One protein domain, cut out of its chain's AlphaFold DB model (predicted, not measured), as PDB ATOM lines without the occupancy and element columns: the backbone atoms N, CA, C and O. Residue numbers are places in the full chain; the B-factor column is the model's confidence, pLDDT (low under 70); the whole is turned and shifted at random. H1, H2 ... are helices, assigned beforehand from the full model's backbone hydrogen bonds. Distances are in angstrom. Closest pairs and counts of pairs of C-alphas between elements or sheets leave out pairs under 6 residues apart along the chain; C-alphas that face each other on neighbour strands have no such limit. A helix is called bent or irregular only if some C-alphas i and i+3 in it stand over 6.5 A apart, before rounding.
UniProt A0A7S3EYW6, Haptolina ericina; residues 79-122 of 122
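Overview. This is residues 79 to 122 of the 122 residues of a protein of Haptolina ericina (UniProt A0A7S3EYW6). A long helix, H2, makes most of the length of this domain, with an unnamed winding stretch, residues 79 to 95, and the short helix H1 at its first end. The far part of H2 and what follows, residues 113 to 120, stick out from the rest. The printed part has 44 residues, with two named helices in the order H1, H2, no named strand, and the class all helix, though under half of the residues, 20, are in named elements. The whole is loose, with a radius of gyration of the C-alphas of 12.9 A, and only just elongated, spanning 35 by 23 by 14 A.

Along the chain. Begin at C-alpha 79, at (17.200, 48.553, -10.478); from there residues 79 to 95 run without a named element. Then find C-alpha 96 at (8.645, 55.106, -21.258), where H1 begins, residues 96 to 99. Next look at C-alpha 103, at (21.515, 49.677, -21.931): here H2 begins, residues 103 to 118, and it runs 22.3 A to C-alpha 118 at (19.191, 28.627, -28.841).

Arrangement. Between H1 and H2 you pass a tight link of 3 residues, yet the two helices are apart, with no C-alpha of the one within 8 A of the other. Along H2, each O i to N i+4 pair is within hydrogen-bond range. H1 is too short for such a pair; its one O i to N i+3 pair is within range. Neither helix is bent.

Size, cuts and confidence. The two C-alphas farthest apart are those of Asp 89 and Leu 122, 35.5 A. The printed part has no cut and ends at residue 122, the chain's last residue. In the B-factor column, the mean pLDDT of the printed part is 71.5, and you will find values under 70 at residues 79 to 88, 92 to 98 and 119 to 122 of this model.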
ATOM      1  N   LEU A  79      17.072  49.191  -9.167       66.56
ATOM      2  CA  LEU A  79      17.200  48.553 -10.478       66.56
ATOM      3  C   LEU A  79      18.654  48.571 -10.973       66.56
ATOM      4  O   LEU A  79      19.091  47.639 -11.644       66.56
ATOM      5  N   SER A  80      19.412  49.622 -10.645       65.81
ATOM      6  CA  SER A  80      20.836  49.725 -10.979       65.81
ATOM      7  C   SER A  80      21.607  50.428  -9.856       65.81
ATOM      8  O   SER A  80      21.513  51.651  -9.738       65.81
ATOM      9  N   PRO A  81      22.419  49.706  -9.059       61.91
ATOM     10  CA  PRO A  81      23.189  50.308  -7.967       61.91
ATOM     11  C   PRO A  81      24.279  51.274  -8.460       61.91
ATOM     12  O   PRO A  81      24.736  52.118  -7.697       61.91
ATOM     13  N   SER A  82      24.694  51.181  -9.730       63.06
ATOM     14  CA  SER A  82      25.649  52.112 -10.347       63.06
ATOM     15  C   SER A  82      24.992  53.360 -10.942       63.06
ATOM     16  O   SER A  82      25.686  54.337 -11.207       63.06
ATOM     17  N   SER A  83      23.675  53.339 -11.164       60.09
ATOM     18  CA  SER A  83      22.909  54.449 -11.749       60.09
ATOM     19  C   SER A  83      21.946  55.107 -10.754       60.09
ATOM     20  O   SER A  83      21.357  56.125 -11.099       60.09
ATOM     21  N   GLY A  84      21.784  54.541  -9.549       63.66
ATOM     22  CA  GLY A  84      20.876  55.039  -8.507       63.66
ATOM     23  C   GLY A  84      19.409  55.075  -8.941       63.66
ATOM     24  O   GLY A  84      18.693  56.004  -8.582       63.66
ATOM     25  N   LEU A  85      19.005  54.139  -9.806       68.81
ATOM     26  CA  LEU A  85      17.641  54.058 -10.324       68.81
ATOM     27  C   LEU A  85      16.833  53.096  -9.459       68.81
ATOM     28  O   LEU A  85      17.068  51.888  -9.516       68.81
ATOM     29  N   ALA A  86      15.842  53.607  -8.730       69.31
ATOM     30  CA  ALA A  86      14.899  52.775  -7.995       69.31
ATOM     31  C   ALA A  86      13.845  52.174  -8.937       69.31
ATOM     32  O   ALA A  86      13.407  52.803  -9.903       69.31
ATOM     33  N   PHE A  87      13.337  50.976  -8.620       66.31
ATOM     34  CA  PHE A  87      12.200  50.396  -9.358       66.31
ATOM     35  C   PHE A  87      10.932  51.270  -9.284       66.31
ATOM     36  O   PHE A  87      10.046  51.147 -10.129       66.31
ATOM     37  N   ALA A  88      10.843  52.154  -8.283       68.69
ATOM     38  CA  ALA A  88       9.764  53.124  -8.106       68.69
ATOM     39  C   ALA A  88       9.755  54.237  -9.168       68.69
ATOM     40  O   ALA A  88       8.673  54.702  -9.535       68.69
ATOM     41  N   ASP A  89      10.929  54.608  -9.681       71.31
ATOM     42  CA  ASP A  89      11.113  55.748 -10.586       71.31
ATOM     43  C   ASP A  89      10.906  55.377 -12.059       71.31
ATOM     44  O   ASP A  89      10.893  56.238 -12.938       71.31
ATOM     45  N   VAL A  90      10.685  54.090 -12.343       71.06
ATOM     46  CA  VAL A  90      10.362  53.620 -13.688       71.06
ATOM     47  C   VAL A  90       8.902  53.978 -14.018       71.06
ATOM     48  O   VAL A  90       7.978  53.542 -13.309       71.06
ATOM     49  N   PRO A  91       8.652  54.763 -15.084       71.06
ATOM     50  CA  PRO A  91       7.305  55.164 -15.474       71.06
ATOM     51  C   PRO A  91       6.481  53.950 -15.925       71.06
ATOM     52  O   PRO A  91       7.002  53.024 -16.536       71.06
ATOM     53  N   SER A  92       5.173  53.959 -15.659       67.94
ATOM     54  CA  SER A  92       4.279  52.822 -15.943       67.94
ATOM     55  C   SER A  92       3.919  52.639 -17.425       67.94
ATOM     56  O   SER A  92       3.280  51.654 -17.788       67.94
ATOM     57  N   GLY A  93       4.303  53.576 -18.296       67.44
ATOM     58  CA  GLY A  93       4.059  53.465 -19.733       67.44
ATOM     59  C   GLY A  93       4.997  52.453 -20.389       67.44
ATOM     60  O   GLY A  93       6.201  52.512 -20.170       67.44
ATOM     61  N   CYS A  94       4.482  51.572 -21.253       63.56
ATOM     62  CA  CYS A  94       5.279  50.517 -21.898       63.56
ATOM     63  C   CYS A  94       6.501  51.047 -22.670       63.56
ATOM     64  O   CYS A  94       7.556  50.427 -22.641       63.56
ATOM     65  N   LEU A  95       6.365  52.194 -23.345       66.31
ATOM     66  CA  LEU A  95       7.458  52.818 -24.101       66.31
ATOM     67  C   LEU A  95       8.400  53.622 -23.196       66.31
ATOM     68  O   LEU A  95       9.612  53.560 -23.361       66.31
ATOM     69  N   ALA A  96       7.853  54.314 -22.196       66.38
ATOM     70  CA  ALA A  96       8.645  55.106 -21.258       66.38
ATOM     71  C   ALA A  96       9.480  54.213 -20.318       66.38
ATOM     72  O   ALA A  96      10.627  54.523 -20.013       66.38
ATOM     73  N   SER A  97       8.935  53.064 -19.903       67.69
ATOM     74  CA  SER A  97       9.663  52.049 -19.135       67.69
ATOM     75  C   SER A  97      10.773  51.396 -19.958       67.69
ATOM     76  O   SER A  97      11.734  50.898 -19.380       67.69
ATOM     77  N   LEU A  98      10.641  51.373 -21.286       65.38
ATOM     78  CA  LEU A  98      11.634  50.798 -22.188       65.38
ATOM     79  C   LEU A  98      12.895  51.656 -22.274       65.38
ATOM     80  O   LEU A  98      14.003  51.124 -22.308       65.38
ATOM     81  N   GLU A  99      12.695  52.974 -22.320       72.88
ATOM     82  CA  GLU A  99      13.746  53.988 -22.417       72.88
ATOM     83  C   GLU A  99      14.439  54.234 -21.069       72.88
ATOM     84  O   GLU A  99      15.637  54.498 -21.029       72.88
ATOM     85  N   ALA A 100      13.714  54.075 -19.957       72.81
ATOM     86  CA  ALA A 100      14.263  54.229 -18.609       72.81
ATOM     87  C   ALA A 100      15.243  53.107 -18.201       72.81
ATOM     88  O   ALA A 100      15.965  53.248 -17.211       72.81
ATOM     89  N   LEU A 101      15.274  51.984 -18.929       74.12
ATOM     90  CA  LEU A 101      16.156  50.864 -18.614       74.12
ATOM     91  C   LEU A 101      17.591  51.135 -19.097       74.12
ATOM     92  O   LEU A 101      17.796  51.448 -20.272       74.12
ATOM     93  N   PRO A 102      18.616  50.942 -18.244       78.69
ATOM     94  CA  PRO A 102      20.003  51.085 -18.668       78.69
ATOM     95  C   PRO A 102      20.339  50.074 -19.773       78.69
ATOM     96  O   PRO A 102      19.955  48.902 -19.708       78.69
ATOM     97  N   THR A 103      21.125  50.500 -20.768       78.31
ATOM     98  CA  THR A 103      21.515  49.677 -21.931       78.31
ATOM     99  C   THR A 103      22.189  48.359 -21.539       78.31
ATOM    100  O   THR A 103      21.987  47.337 -22.193       78.31
ATOM    101  N   ALA A 104      22.933  48.350 -20.429       80.00
ATOM    102  CA  ALA A 104      23.529  47.141 -19.863       80.00
ATOM    103  C   ALA A 104      22.477  46.117 -19.389       80.00
ATOM    104  O   ALA A 104      22.662  44.919 -19.599       80.00
ATOM    105  N   GLY A 105      21.364  46.568 -18.797       80.12
ATOM    106  CA  GLY A 105      20.260  45.694 -18.381       80.12
ATOM    107  C   GLY A 105      19.524  45.099 -19.583       80.12
ATOM    108  O   GLY A 105      19.229  43.907 -19.618       80.12
ATOM    109  N   TRP A 106      19.333  45.897 -20.630       78.75
ATOM    110  CA  TRP A 106      18.800  45.419 -21.905       78.75
ATOM    111  C   TRP A 106      19.673  44.340 -22.551       78.75
ATOM    112  O   TRP A 106      19.156  43.336 -23.045       78.75
ATOM    113  N   LEU A 107      20.998  44.515 -22.512       83.12
ATOM    114  CA  LEU A 107      21.937  43.527 -23.037       83.12
ATOM    115  C   LEU A 107      21.848  42.206 -22.264       83.12
ATOM    116  O   LEU A 107      21.860  41.151 -22.890       83.12
ATOM    117  N   GLN A 108      21.690  42.249 -20.938       83.44
ATOM    118  CA  GLN A 108      21.470  41.046 -20.126       83.44
ATOM    119  C   GLN A 108      20.182  40.322 -20.536       83.44
ATOM    120  O   GLN A 108      20.218  39.121 -20.787       83.44
ATOM    121  N   ILE A 109      19.070  41.050 -20.685       85.31
ATOM    122  CA  ILE A 109      17.779  40.466 -21.085       85.31
ATOM    123  C   ILE A 109      17.874  39.817 -22.471       85.31
ATOM    124  O   ILE A 109      17.438  38.676 -22.650       85.31
ATOM    125  N   MET A 110      18.474  40.506 -23.447       84.56
ATOM    126  CA  MET A 110      18.645  39.970 -24.801       84.56
ATOM    127  C   MET A 110      19.567  38.755 -24.820       84.56
ATOM    128  O   MET A 110      19.267  37.770 -25.493       84.56
ATOM    129  N   LEU A 111      20.660  38.794 -24.057       85.00
ATOM    130  CA  LEU A 111      21.602  37.686 -23.954       85.00
ATOM    131  C   LEU A 111      20.929  36.447 -23.352       85.00
ATOM    132  O   LEU A 111      20.997  35.373 -23.946       85.00
ATOM    133  N   THR A 112      20.234  36.595 -22.220       83.81
ATOM    134  CA  THR A 112      19.524  35.487 -21.569       83.81
ATOM    135  C   THR A 112      18.427  34.927 -22.471       83.81
ATOM    136  O   THR A 112      18.342  33.714 -22.645       83.81
ATOM    137  N   THR A 113      17.634  35.787 -23.115       83.75
ATOM    138  CA  THR A 113      16.558  35.345 -24.018       83.75
ATOM    139  C   THR A 113      17.117  34.613 -25.243       83.75
ATOM    140  O   THR A 113      16.610  33.557 -25.615       83.75
ATOM    141  N   CYS A 114      18.215  35.108 -25.821       80.56
ATOM    142  CA  CYS A 114      18.915  34.475 -26.941       80.56
ATOM    143  C   CYS A 114      19.496  33.101 -26.562       80.56
ATOM    144  O   CYS A 114      19.342  32.122 -27.299       80.56
ATOM    145  N   MET A 115      20.112  32.994 -25.382       80.69
ATOM    146  CA  MET A 115      20.625  31.724 -24.858       80.69
ATOM    147  C   MET A 115      19.502  30.705 -24.621       80.69
ATOM    148  O   MET A 115      19.653  29.534 -24.978       80.69
ATOM    149  N   MET A 116      18.364  31.148 -24.072       79.56
ATOM    150  CA  MET A 116      17.182  30.307 -23.857       79.56
ATOM    151  C   MET A 116      16.534  29.858 -25.172       79.56
ATOM    152  O   MET A 116      16.055  28.729 -25.260       79.56
ATOM    153  N   GLU A 117      16.535  30.700 -26.207       78.69
ATOM    154  CA  GLU A 117      15.989  30.339 -27.518       78.69
ATOM    155  C   GLU A 117      16.892  29.367 -28.295       78.69
ATOM    156  O   GLU A 117      16.386  28.488 -28.997       78.69
ATOM    157  N   THR A 118      18.213  29.479 -28.139       76.00
ATOM    158  CA  THR A 118      19.191  28.627 -28.841       76.00
ATOM    159  C   THR A 118      19.377  27.261 -28.157       76.00
ATOM    160  O   THR A 118      19.951  26.347 -28.741       76.00
ATOM    161  N   GLY A 119      18.845  27.084 -26.940       64.69
ATOM    162  CA  GLY A 119      18.835  25.799 -26.233       64.69
ATOM    163  C   GLY A 119      20.161  25.421 -25.569       64.69
ATOM    164  O   GLY A 119      20.366  24.256 -25.262       64.69
ATOM    165  N   TYR A 120      21.063  26.379 -25.336       55.75
ATOM    166  CA  TYR A 120      22.375  26.122 -24.720       55.75
ATOM    167  C   TYR A 120      22.375  26.169 -23.182       55.75
ATOM    168  O   TYR A 120      23.433  26.028 -22.574       55.75
ATOM    169  N   PHE A 121      21.220  26.384 -22.542       50.66
ATOM    170  CA  PHE A 121      21.123  26.517 -21.081       50.66
ATOM    171  C   PHE A 121      20.533  25.289 -20.357       50.66
ATOM    172  O   PHE A 121      20.321  25.364 -19.151       50.66
ATOM    173  N   LEU A 122      20.308  24.158 -21.043       42.84
ATOM    174  CA  LEU A 122      19.987  22.851 -20.441       42.84
ATOM    175  C   LEU A 122      20.505  21.697 -21.307       42.84
ATOM    176  O   LEU A 122      20.163  21.680 -22.510       42.84
TER     177      LEU A 122